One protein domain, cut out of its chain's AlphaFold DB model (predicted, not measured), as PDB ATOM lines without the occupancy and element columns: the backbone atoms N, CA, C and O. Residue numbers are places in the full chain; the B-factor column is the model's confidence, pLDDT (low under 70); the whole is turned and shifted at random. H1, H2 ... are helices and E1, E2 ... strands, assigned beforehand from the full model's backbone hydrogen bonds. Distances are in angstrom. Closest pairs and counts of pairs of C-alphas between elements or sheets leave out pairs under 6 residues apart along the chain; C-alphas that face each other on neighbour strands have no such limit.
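AT A GLANCE: This is residues 37 to 119 of the 296 residues of an uncharacterized protein of Blastocystis hominis (UniProt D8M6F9). What is the shape? A small parallel strand pair, E1 and E2, lies at one end and the long helix H4 at the other; short H2, near the middle, packs on H4, whose residues 114 to 117 stick out with 118 and 119. What builds it? The 83 printed residues, mostly helix by class, hold E1, H1, E2, H2, H3, H4 in order. They are compact, radius of gyration of the C-alphas 13.5 A, spanning 34 by 31 by 23 A.

HOW THE PARTS SIT: How do strands pair? E1, residues 37 to 40, and E2, residues 61 to 64, are parallel at 15 degrees; N 39 and O 62 are within hydrogen-bond range, 2.8 A. With H1, residues 51 to 55, between them, they form a strand-helix-strand unit, its crossover right-handed. Which helices touch? H2, residues 70 to 74, touches H4, residues 99 to 117, at 102 to 110 alone; closest C-alphas, Ala 70 and Val 106, 5.8 A. H3, residues 77 to 85, is apart from H4. Every O i to N i+4 pair is within hydrogen-bond range in H1, H2, H4; 3 of 5 in H3.

IN THESE COORDINATES: Where are anchors? C-alpha 37 begins E1 at (31.315, -33.512, -7.911); C-alpha 117 ends H4 at (9.305, -23.618, -2.987). Which are longer? H4 measures 26.4 A, H3 14.3 A.

THE WHOLE: Which link is long? H3 to H4, 13 residues; the printed part has no cut. Where is confidence low? The model's pLDDT is under 70 for 23 residues, among them 40 to 59.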
ATOM      1  N   GLN A  37      30.977 -34.790  -7.302       68.94
ATOM      2  CA  GLN A  37      31.315 -33.512  -7.911       68.94
ATOM      3  C   GLN A  37      30.958 -32.338  -7.002       68.94
ATOM      4  O   GLN A  37      29.908 -32.314  -6.357       68.94
ATOM      5  N   ILE A  38      31.833 -31.333  -7.001       71.12
ATOM      6  CA  ILE A  38      31.646 -30.074  -6.285       71.12
ATOM      7  C   ILE A  38      31.600 -28.949  -7.318       71.12
ATOM      8  O   ILE A  38      32.600 -28.629  -7.959       71.12
ATOM      9  N   ALA A  39      30.434 -28.329  -7.472       70.06
ATOM     10  CA  ALA A  39      30.234 -27.168  -8.322       70.06
ATOM     11  C   ALA A  39      30.233 -25.899  -7.459       70.06
ATOM     12  O   ALA A  39      29.304 -25.630  -6.693       70.06
ATOM     13  N   ILE A  40      31.292 -25.098  -7.585       69.25
ATOM     14  CA  ILE A  40      31.450 -23.841  -6.845       69.25
ATOM     15  C   ILE A  40      31.155 -22.674  -7.784       69.25
ATOM     16  O   ILE A  40      31.839 -22.485  -8.790       69.25
ATOM     17  N   GLY A  41      30.192 -21.823  -7.423       61.62
ATOM     18  CA  GLY A  41      29.739 -20.666  -8.218       61.62
ATOM     19  C   GLY A  41      30.753 -19.535  -8.397       61.62
ATOM     20  O   GLY A  41      30.365 -18.432  -8.775       61.62
ATOM     21  N   ARG A  42      32.032 -19.787  -8.111       61.06
ATOM     22  CA  ARG A  42      33.140 -18.825  -8.147       61.06
ATOM     23  C   ARG A  42      34.299 -19.257  -9.069       61.06
ATOM     24  O   ARG A  42      35.277 -18.523  -9.158       61.06
ATOM     25  N   GLY A  43      34.208 -20.414  -9.739       57.19
ATOM     26  CA  GLY A  43      35.270 -20.964 -10.599       57.19
ATOM     27  C   GLY A  43      35.210 -20.541 -12.077       57.19
ATOM     28  O   GLY A  43      34.158 -20.144 -12.579       57.19
ATOM     29  N   LYS A  44      36.353 -20.646 -12.776       56.44
ATOM     30  CA  LYS A  44      36.455 -20.670 -14.248       56.44
ATOM     31  C   LYS A  44      37.114 -21.996 -14.679       56.44
ATOM     32  O   LYS A  44      38.180 -22.287 -14.140       56.44
ATOM     33  N   PRO A  45      36.560 -22.749 -15.650       63.38
ATOM     34  CA  PRO A  45      35.291 -22.506 -16.347       63.38
ATOM     35  C   PRO A  45      34.082 -22.560 -15.397       63.38
ATOM     36  O   PRO A  45      34.161 -23.139 -14.318       63.38
ATOM     37  N   ASP A  46      32.991 -21.886 -15.772       65.06
ATOM     38  CA  ASP A  46      31.766 -21.826 -14.966       65.06
ATOM     39  C   ASP A  46      31.064 -23.195 -14.981       65.06
ATOM     40  O   ASP A  46      30.561 -23.591 -16.038       65.06
ATOM     41  N   PRO A  47      30.993 -23.919 -13.845       62.78
ATOM     42  CA  PRO A  47      30.423 -25.263 -13.819       62.78
ATOM     43  C   PRO A  47      28.915 -25.277 -14.119       62.78
ATOM     44  O   PRO A  47      28.375 -26.323 -14.451       62.78
ATOM     45  N   PHE A  48      28.228 -24.129 -14.054       65.62
ATOM     46  CA  PHE A  48      26.779 -24.018 -14.261       65.62
ATOM     47  C   PHE A  48      26.380 -23.565 -15.670       65.62
ATOM     48  O   PHE A  48      25.198 -23.342 -15.929       65.62
ATOM     49  N   ALA A  49      27.337 -23.430 -16.593       63.31
ATOM     50  CA  ALA A  49      27.043 -23.156 -18.002       63.31
ATOM     51  C   ALA A  49      26.311 -24.327 -18.696       63.31
ATOM     52  O   ALA A  49      25.752 -24.148 -19.776       63.31
ATOM     53  N   ASP A  50      26.303 -25.516 -18.085       65.88
ATOM     54  CA  ASP A  50      25.610 -26.708 -18.567       65.88
ATOM     55  C   ASP A  50      24.896 -27.484 -17.440       65.88
ATOM     56  O   ASP A  50      25.360 -28.536 -16.998       65.88
ATOM     57  N   PRO A  51      23.735 -27.007 -16.976       61.56
ATOM     58  CA  PRO A  51      22.955 -27.689 -15.943       61.56
ATOM     59  C   PRO A  51      22.450 -29.076 -16.371       61.56
ATOM     60  O   PRO A  51      22.365 -29.964 -15.534       61.56
ATOM     61  N   LEU A  52      22.109 -29.294 -17.650       61.12
ATOM     62  CA  LEU A  52      21.638 -30.602 -18.124       61.12
ATOM     63  C   LEU A  52      22.777 -31.624 -18.168       61.12
ATOM     64  O   LEU A  52      22.548 -32.792 -17.877       61.12
ATOM     65  N   GLY A  53      23.997 -31.178 -18.472       64.75
ATOM     66  CA  GLY A  53      25.208 -31.975 -18.321       64.75
ATOM     67  C   GLY A  53      25.434 -32.395 -16.872       64.75
ATOM     68  O   GLY A  53      25.719 -33.561 -16.645       64.75
ATOM     69  N   LEU A  54      25.211 -31.499 -15.901       61.78
ATOM     70  CA  LEU A  54      25.259 -31.837 -14.469       61.78
ATOM     71  C   LEU A  54      24.142 -32.814 -14.054       61.78
ATOM     72  O   LEU A  54      24.387 -33.723 -13.269       61.78
ATOM     73  N   LEU A  55      22.923 -32.647 -14.580       59.59
ATOM     74  CA  LEU A  55      21.772 -33.513 -14.274       59.59
ATOM     75  C   LEU A  55      21.866 -34.908 -14.912       59.59
ATOM     76  O   LEU A  55      21.182 -35.823 -14.466       59.59
ATOM     77  N   GLY A  56      22.687 -35.073 -15.951       60.41
ATOM     78  CA  GLY A  56      22.974 -36.364 -16.580       60.41
ATOM     79  C   GLY A  56      24.060 -37.181 -15.873       60.41
ATOM     80  O   GLY A  56      24.423 -38.246 -16.367       60.41
ATOM     81  N   MET A  57      24.609 -36.689 -14.757       62.56
ATOM     82  CA  MET A  57      25.683 -37.357 -14.020       62.56
ATOM     83  C   MET A  57      25.134 -38.267 -12.919       62.56
ATOM     84  O   MET A  57      24.234 -37.893 -12.171       62.56
ATOM     85  N   GLU A  58      25.716 -39.459 -12.782       62.84
ATOM     86  CA  GLU A  58      25.350 -40.398 -11.721       62.84
ATOM     87  C   GLU A  58      26.063 -40.086 -10.400       62.84
ATOM     88  O   GLU A  58      27.278 -40.272 -10.277       62.84
ATOM     89  N   GLY A  59      25.296 -39.732  -9.368       68.19
ATOM     90  CA  GLY A  59      25.747 -39.599  -7.978       68.19
ATOM     91  C   GLY A  59      25.507 -38.209  -7.379       68.19
ATOM     92  O   GLY A  59      24.986 -37.322  -8.053       68.19
ATOM     93  N   PRO A  60      25.859 -38.006  -6.099       71.50
ATOM     94  CA  PRO A  60      25.589 -36.753  -5.405       71.50
ATOM     95  C   PRO A  60      26.462 -35.601  -5.909       71.50
ATOM     96  O   PRO A  60      27.689 -35.717  -6.000       71.50
ATOM     97  N   VAL A  61      25.817 -34.463  -6.173       72.69
ATOM     98  CA  VAL A  61      26.455 -33.212  -6.604       72.69
ATOM     99  C   VAL A  61      26.284 -32.156  -5.515       72.69
ATOM    100  O   VAL A  61      25.162 -31.804  -5.150       72.69
ATOM    101  N   LEU A  62      27.398 -31.607  -5.026       75.12
ATOM    102  CA  LEU A  62      27.387 -30.455  -4.127       75.12
ATOM    103  C   LEU A  62      27.396 -29.162  -4.937       75.12
ATOM    104  O   LEU A  62      28.352 -28.875  -5.657       75.12
ATOM    105  N   VAL A  63      26.367 -28.340  -4.755       73.88
ATOM    106  CA  VAL A  63      26.287 -26.996  -5.336       73.88
ATOM    107  C   VAL A  63      26.501 -25.962  -4.239       73.88
ATOM    108  O   VAL A  63      25.697 -25.846  -3.318       73.88
ATOM    109  N   SER A  64      27.573 -25.177  -4.349       72.94
ATOM    110  CA  SER A  64      27.858 -24.066  -3.438       72.94
ATOM    111  C   SER A  64      27.911 -22.754  -4.211       72.94
ATOM    112  O   SER A  64      28.852 -22.477  -4.962       72.94
ATOM    113  N   THR A  65      26.874 -21.929  -4.062       70.75
ATOM    114  CA  THR A  65      26.768 -20.642  -4.755       70.75
ATOM    115  C   THR A  65      26.008 -19.614  -3.922       70.75
ATOM    116  O   THR A  65      25.082 -19.947  -3.193       70.75
ATOM    117  N   LEU A  66      26.407 -18.346  -4.051       68.75
ATOM    118  CA  LEU A  66      25.663 -17.180  -3.545       68.75
ATOM    119  C   LEU A  66      25.021 -16.378  -4.688       68.75
ATOM    120  O   LEU A  66      24.524 -15.272  -4.487       68.75
ATOM    121  N   HIS A  67      25.110 -16.889  -5.912       71.56
ATOM    122  CA  HIS A  67      24.674 -16.200  -7.112       71.56
ATOM    123  C   HIS A  67      23.395 -16.844  -7.646       71.56
ATOM    124  O   HIS A  67      23.266 -18.067  -7.650       71.56
ATOM    125  N   VAL A  68      22.487 -16.018  -8.167       76.44
ATOM    126  CA  VAL A  68      21.375 -16.480  -9.005       76.44
ATOM    127  C   VAL A  68      21.917 -16.991 -10.337       76.44
ATOM    128  O   VAL A  68      22.767 -16.337 -10.939       76.44
ATOM    129  N   MET A  69      21.466 -18.171 -10.767       78.25
ATOM    130  CA  MET A  69      22.047 -18.922 -11.892       78.25
ATOM    131  C   MET A  69      21.101 -19.071 -13.085       78.25
ATOM    132  O   MET A  69      21.521 -19.582 -14.120       78.25
ATOM    133  N   ALA A  70      19.838 -18.645 -12.976       80.12
ATOM    134  CA  ALA A  70      18.856 -18.852 -14.041       80.12
ATOM    135  C   ALA A  70      19.284 -18.226 -15.382       80.12
ATOM    136  O   ALA A  70      19.049 -18.807 -16.437       80.12
ATOM    137  N   ASP A  71      20.011 -17.103 -15.358       78.81
ATOM    138  CA  ASP A  71      20.542 -16.473 -16.572       78.81
ATOM    139  C   ASP A  71      21.548 -17.371 -17.316       78.81
ATOM    140  O   ASP A  71      21.672 -17.281 -18.537       78.81
ATOM    141  N   ARG A  72      22.270 -18.230 -16.585       77.38
ATOM    142  CA  ARG A  72      23.189 -19.228 -17.146       77.38
ATOM    143  C   ARG A  72      22.409 -20.361 -17.784       77.38
ATOM    144  O   ARG A  72      22.788 -20.790 -18.868       77.38
ATOM    145  N   LEU A  73      21.293 -20.769 -17.169       73.25
ATOM    146  CA  LEU A  73      20.383 -21.753 -17.750       73.25
ATOM    147  C   LEU A  73      19.892 -21.239 -19.105       73.25
ATOM    148  O   LEU A  73      20.137 -21.912 -20.100       73.25
ATOM    149  N   PHE A  74      19.318 -20.026 -19.144       73.94
ATOM    150  CA  PHE A  74      18.638 -19.438 -20.310       73.94
ATOM    151  C   PHE A  74      19.516 -19.163 -21.533       73.94
ATOM    152  O   PHE A  74      19.003 -19.090 -22.648       73.94
ATOM    153  N   LYS A  75      20.839 -19.073 -21.367       72.56
ATOM    154  CA  LYS A  75      21.779 -18.894 -22.489       72.56
ATOM    155  C   LYS A  75      21.984 -20.162 -23.320       72.56
ATOM    156  O   LYS A  75      22.521 -20.083 -24.424       72.56
ATOM    157  N   VAL A  76      21.578 -21.330 -22.820       74.44
ATOM    158  CA  VAL A  76      21.868 -22.616 -23.464       74.44
ATOM    159  C   VAL A  76      20.656 -23.113 -24.251       74.44
ATOM    160  O   VAL A  76      19.618 -23.438 -23.679       74.44
ATOM    161  N   GLN A  77      20.785 -23.238 -25.574       73.50
ATOM    162  CA  GLN A  77      19.655 -23.615 -26.436       73.50
ATOM    163  C   GLN A  77      19.103 -25.025 -26.162       73.50
ATOM    164  O   GLN A  77      17.903 -25.244 -26.289       73.50
ATOM    165  N   ARG A  78      19.929 -25.990 -25.733       76.12
ATOM    166  CA  ARG A  78      19.444 -27.352 -25.411       76.12
ATOM    167  C   ARG A  78      18.460 -27.407 -24.239       76.12
ATOM    168  O   ARG A  78      17.725 -28.377 -24.121       76.12
ATOM    169  N   ASN A  79      18.409 -26.373 -23.400       74.69
ATOM    170  CA  ASN A  79      17.492 -26.306 -22.264       74.69
ATOM    171  C   ASN A  79      16.080 -25.834 -22.682       74.69
ATOM    172  O   ASN A  79      15.192 -25.756 -21.840       74.69
ATOM    173  N   LEU A  80      15.838 -25.554 -23.973       74.31
ATOM    174  CA  LEU A  80      14.531 -25.154 -24.519       74.31
ATOM    175  C   LEU A  80      13.331 -25.991 -24.020       74.31
ATOM    176  O   LEU A  80      12.314 -25.391 -23.659       74.31
ATOM    177  N   PRO A  81      13.400 -27.340 -23.952       75.75
ATOM    178  CA  PRO A  81      12.290 -28.142 -23.435       75.75
ATOM    179  C   PRO A  81      11.939 -27.817 -21.978       75.75
ATOM    180  O   PRO A  81      10.764 -27.813 -21.611       75.75
ATOM    181  N   LEU A  82      12.943 -27.494 -21.156       74.56
ATOM    182  CA  LEU A  82      12.757 -27.109 -19.759       74.56
ATOM    183  C   LEU A  82      11.984 -25.789 -19.659       74.56
ATOM    184  O   LEU A  82      11.057 -25.674 -18.864       74.56
ATOM    185  N   TYR A  83      12.314 -24.812 -20.505       76.88
ATOM    186  CA  TYR A  83      11.661 -23.500 -20.484       76.88
ATOM    187  C   TYR A  83      10.183 -23.584 -20.865       76.88
ATOM    188  O   TYR A  83       9.350 -22.938 -20.231       76.88
ATOM    189  N   ARG A  84       9.854 -24.421 -21.860       77.94
ATOM    190  CA  ARG A  84       8.463 -24.711 -22.233       77.94
ATOM    191  C   ARG A  84       7.707 -25.373 -21.088       77.94
ATOM    192  O   ARG A  84       6.579 -24.984 -20.807       77.94
ATOM    193  N   LYS A  85       8.336 -26.325 -20.387       77.69
ATOM    194  CA  LYS A  85       7.736 -26.998 -19.226       77.69
ATOM    195  C   LYS A  85       7.415 -26.023 -18.086       77.69
ATOM    196  O   LYS A  85       6.390 -26.180 -17.437       77.69
ATOM    197  N   PHE A  86       8.252 -25.007 -17.873       75.12
ATOM    198  CA  PHE A  86       7.996 -23.928 -16.908       75.12
ATOM    199  C   PHE A  86       7.074 -22.815 -17.440       75.12
ATOM    200  O   PHE A  86       6.828 -21.834 -16.736       75.12
ATOM    201  N   GLY A  87       6.584 -22.929 -18.679       80.06
ATOM    202  CA  GLY A  87       5.738 -21.921 -19.320       80.06
ATOM    203  C   GLY A  87       6.430 -20.570 -19.520       80.06
ATOM    204  O   GLY A  87       5.753 -19.545 -19.537       80.06
ATOM    205  N   LEU A  88       7.766 -20.541 -19.590       81.00
ATOM    206  CA  LEU A  88       8.544 -19.306 -19.775       81.00
ATOM    207  C   LEU A  88       8.560 -18.850 -21.234       81.00
ATOM    208  O   LEU A  88       8.655 -17.663 -21.513       81.00
ATOM    209  N   ILE A  89       8.477 -19.811 -22.153       77.12
ATOM    210  CA  ILE A  89       8.418 -19.602 -23.598       77.12
ATOM    211  C   ILE A  89       7.423 -20.589 -24.204       77.12
ATOM    212  O   ILE A  89       7.234 -21.688 -23.673       77.12
ATOM    213  N   ARG A  90       6.824 -20.235 -25.340       73.94
ATOM    214  CA  ARG A  90       5.968 -21.131 -26.126       73.94
ATOM    215  C   ARG A  90       6.791 -21.801 -27.215       73.94
ATOM    216  O   ARG A  90       6.790 -23.026 -27.356       73.94
ATOM    217  N   GLU A  91       7.590 -21.019 -27.927       74.44
ATOM    218  CA  GLU A  91       8.386 -21.483 -29.054       74.44
ATOM    219  C   GLU A  91       9.813 -20.929 -29.067       74.44
ATOM    220  O   GLU A  91      10.231 -20.189 -28.184       74.44
ATOM    221  N   ARG A  92      10.620 -21.361 -30.046       68.69
ATOM    222  CA  ARG A  92      12.037 -20.967 -30.120       68.69
ATOM    223  C   ARG A  92      12.202 -19.466 -30.385       68.69
ATOM    224  O   ARG A  92      13.208 -18.906 -29.966       68.69
ATOM    225  N   GLY A  93      11.236 -18.849 -31.067       71.69
ATOM    226  CA  GLY A  93      11.217 -17.411 -31.345       71.69
ATOM    227  C   GLY A  93      11.068 -16.537 -30.098       71.69
ATOM    228  O   GLY A  93      11.449 -15.377 -30.143       71.69
ATOM    229  N   ASP A  94      10.606 -17.100 -28.977       73.56
ATOM    230  CA  ASP A  94      10.455 -16.383 -27.703       73.56
ATOM    231  C   ASP A  94      11.755 -16.349 -26.879       73.56
ATOM    232  O   ASP A  94      11.779 -15.850 -25.751       73.56
ATOM    233  N   LEU A  95      12.842 -16.941 -27.392       74.56
ATOM    234  CA  LEU A  95      14.141 -16.860 -26.734       74.56
ATOM    235  C   LEU A  95      14.603 -15.400 -26.644       74.56
ATOM    236  O   LEU A  95      14.402 -14.631 -27.581       74.56
ATOM    237  N   PRO A  96      15.286 -15.022 -25.554       78.44
ATOM    238  CA  PRO A  96      15.712 -13.647 -25.372       78.44
ATOM    239  C   PRO A  96      16.796 -13.272 -26.392       78.44
ATOM    240  O   PRO A  96      17.859 -13.895 -26.448       78.44
ATOM    241  N   HIS A  97      16.555 -12.208 -27.155       80.50
ATOM    242  CA  HIS A  97      17.473 -11.648 -28.155       80.50
ATOM    243  C   HIS A  97      18.493 -10.690 -27.534       80.50
ATOM    244  O   HIS A  97      19.499 -10.336 -28.149       80.50
ATOM    245  N   GLY A  98      18.247 -10.263 -26.295       83.69
ATOM    246  CA  GLY A  98      19.086  -9.313 -25.587       83.69
ATOM    247  C   GLY A  98      19.063  -9.493 -24.076       83.69
ATOM    248  O   GLY A  98      18.310 -10.279 -23.503       83.69
ATOM    249  N   ARG A  99      19.913  -8.710 -23.404       81.62
ATOM    250  CA  ARG A  99      20.079  -8.769 -21.947       81.62
ATOM    251  C   ARG A  99      18.781  -8.441 -21.196       81.62
ATOM    252  O   ARG A  99      18.533  -9.046 -20.162       81.62
ATOM    253  N   ALA A 100      17.979  -7.502 -21.695       81.00
ATOM    254  CA  ALA A 100      16.734  -7.096 -21.043       81.00
ATOM    255  C   ALA A 100      15.704  -8.236 -21.025       81.00
ATOM    256  O   ALA A 100      15.241  -8.619 -19.956       81.00
ATOM    257  N   GLU A 101      15.428  -8.832 -22.187       83.12
ATOM    258  CA  GLU A 101      14.525  -9.983 -22.326       83.12
ATOM    259  C   GLU A 101      15.008 -11.182 -21.502       83.12
ATOM    260  O   GLU A 101      14.219 -11.840 -20.829       83.12
ATOM    261  N   LEU A 102      16.325 -11.423 -21.478       83.50
ATOM    262  CA  LEU A 102      16.914 -12.480 -20.659       83.50
ATOM    263  C   LEU A 102      16.606 -12.275 -19.173       83.50
ATOM    264  O   LEU A 102      16.172 -13.208 -18.507       83.50
ATOM    265  N   TYR A 103      16.837 -11.071 -18.641       84.12
ATOM    266  CA  TYR A 103      16.584 -10.807 -17.223       84.12
ATOM    267  C   TYR A 103      15.094 -10.751 -16.884       84.12
ATOM    268  O   TYR A 103      14.734 -11.119 -15.772       84.12
ATOM    269  N   TYR A 104      14.230 -10.386 -17.834       83.44
ATOM    270  CA  TYR A 104      12.787 -10.541 -17.665       83.44
ATOM    271  C   TYR A 104      12.402 -12.016 -17.467       83.44
ATOM    272  O   TYR A 104      11.724 -12.344 -16.498       83.44
ATOM    273  N   LEU A 105      12.911 -12.925 -18.306       83.44
ATOM    274  CA  LEU A 105      12.671 -14.365 -18.139       83.44
ATOM    275  C   LEU A 105      13.255 -14.916 -16.829       83.44
ATOM    276  O   LEU A 105      12.644 -15.779 -16.202       83.44
ATOM    277  N   VAL A 106      14.410 -14.403 -16.391       85.44
ATOM    278  CA  VAL A 106      14.979 -14.698 -15.062       85.44
ATOM    279  C   VAL A 106      14.037 -14.292 -13.944       85.44
ATOM    280  O   VAL A 106      13.817 -15.090 -13.032       85.44
ATOM    281  N   ASP A 107      13.478 -13.090 -14.020       87.00
ATOM    282  CA  ASP A 107      12.562 -12.587 -13.006       87.00
ATOM    283  C   ASP A 107      11.277 -13.432 -12.956       87.00
ATOM    284  O   ASP A 107      10.881 -13.859 -11.874       87.00
ATOM    285  N   VAL A 108      10.682 -13.764 -14.111       85.88
ATOM    286  CA  VAL A 108       9.486 -14.630 -14.195       85.88
ATOM    287  C   VAL A 108       9.772 -16.034 -13.659       85.88
ATOM    288  O   VAL A 108       8.982 -16.587 -12.895       85.88
ATOM    289  N   PHE A 109      10.919 -16.619 -14.013       87.44
ATOM    290  CA  PHE A 109      11.304 -17.938 -13.516       87.44
ATOM    291  C   PHE A 109      11.427 -17.963 -11.996       87.44
ATOM    292  O   PHE A 109      10.843 -18.834 -11.353       87.44
ATOM    293  N   TYR A 110      12.155 -17.008 -11.411       88.81
ATOM    294  CA  TYR A 110      12.319 -16.970  -9.962       88.81
ATOM    295  C   TYR A 110      11.027 -16.632  -9.227       88.81
ATOM    296  O   TYR A 110      10.795 -17.224  -8.178       88.81
ATOM    297  N   ASN A 111      10.177 -15.763  -9.778       90.38
ATOM    298  CA  ASN A 111       8.844 -15.497  -9.241       90.38
ATOM    299  C   ASN A 111       8.025 -16.799  -9.124       90.38
ATOM    300  O   ASN A 111       7.629 -17.192  -8.032       90.38
ATOM    301  N   ARG A 112       7.897 -17.578 -10.203       87.38
ATOM    302  CA  ARG A 112       7.149 -18.852 -10.169       87.38
ATOM    303  C   ARG A 112       7.765 -19.886  -9.226       87.38
ATOM    304  O   ARG A 112       7.063 -20.597  -8.503       87.38
ATOM    305  N   CYS A 113       9.092 -19.971  -9.230       88.00
ATOM    306  CA  CYS A 113       9.847 -20.853  -8.352       88.00
ATOM    307  C   CYS A 113       9.637 -20.519  -6.871       88.00
ATOM    308  O   CYS A 113       9.480 -21.439  -6.067       88.00
ATOM    309  N   ILE A 114       9.647 -19.235  -6.503       89.69
ATOM    310  CA  ILE A 114       9.617 -18.838  -5.096       89.69
ATOM    311  C   ILE A 114       8.265 -19.155  -4.455       89.69
ATOM    312  O   ILE A 114       8.239 -19.732  -3.373       89.69
ATOM    313  N   HIS A 115       7.170 -18.919  -5.181       85.75
ATOM    314  CA  HIS A 115       5.809 -19.238  -4.740       85.75
ATOM    315  C   HIS A 115       5.579 -20.738  -4.533       85.75
ATOM    316  O   HIS A 115       4.802 -21.137  -3.671       85.75
ATOM    317  N   SER A 116       6.289 -21.586  -5.284       84.44
ATOM    318  CA  SER A 116       6.173 -23.046  -5.159       84.44
ATOM    319  C   SER A 116       7.088 -23.635  -4.079       84.44
ATOM    320  O   SER A 116       6.741 -24.635  -3.457       84.44
ATOM    321  N   MET A 117       8.277 -23.057  -3.877       85.94
ATOM    322  CA  MET A 117       9.305 -23.618  -2.987       85.94
ATOM    323  C   MET A 117       9.326 -22.995  -1.591       85.94
ATOM    324  O   MET A 117       9.772 -23.643  -0.649       85.94
ATOM    325  N   PHE A 118       8.875 -21.749  -1.448       88.62
ATOM    326  CA  PHE A 118       8.993 -20.973  -0.214       88.62
ATOM    327  C   PHE A 118       7.623 -20.519   0.285       88.62
ATOM    328  O   PHE A 118       7.395 -19.342   0.551       88.62
ATOM    329  N   VAL A 119       6.708 -21.476   0.438       87.69
ATOM    330  CA  VAL A 119       5.415 -21.225   1.074       87.69
ATOM    331  C   VAL A 119       5.649 -20.958   2.568       87.69
ATOM    332  O   VAL A 119       6.250 -21.805   3.237       87.69
TER     333      VAL A 119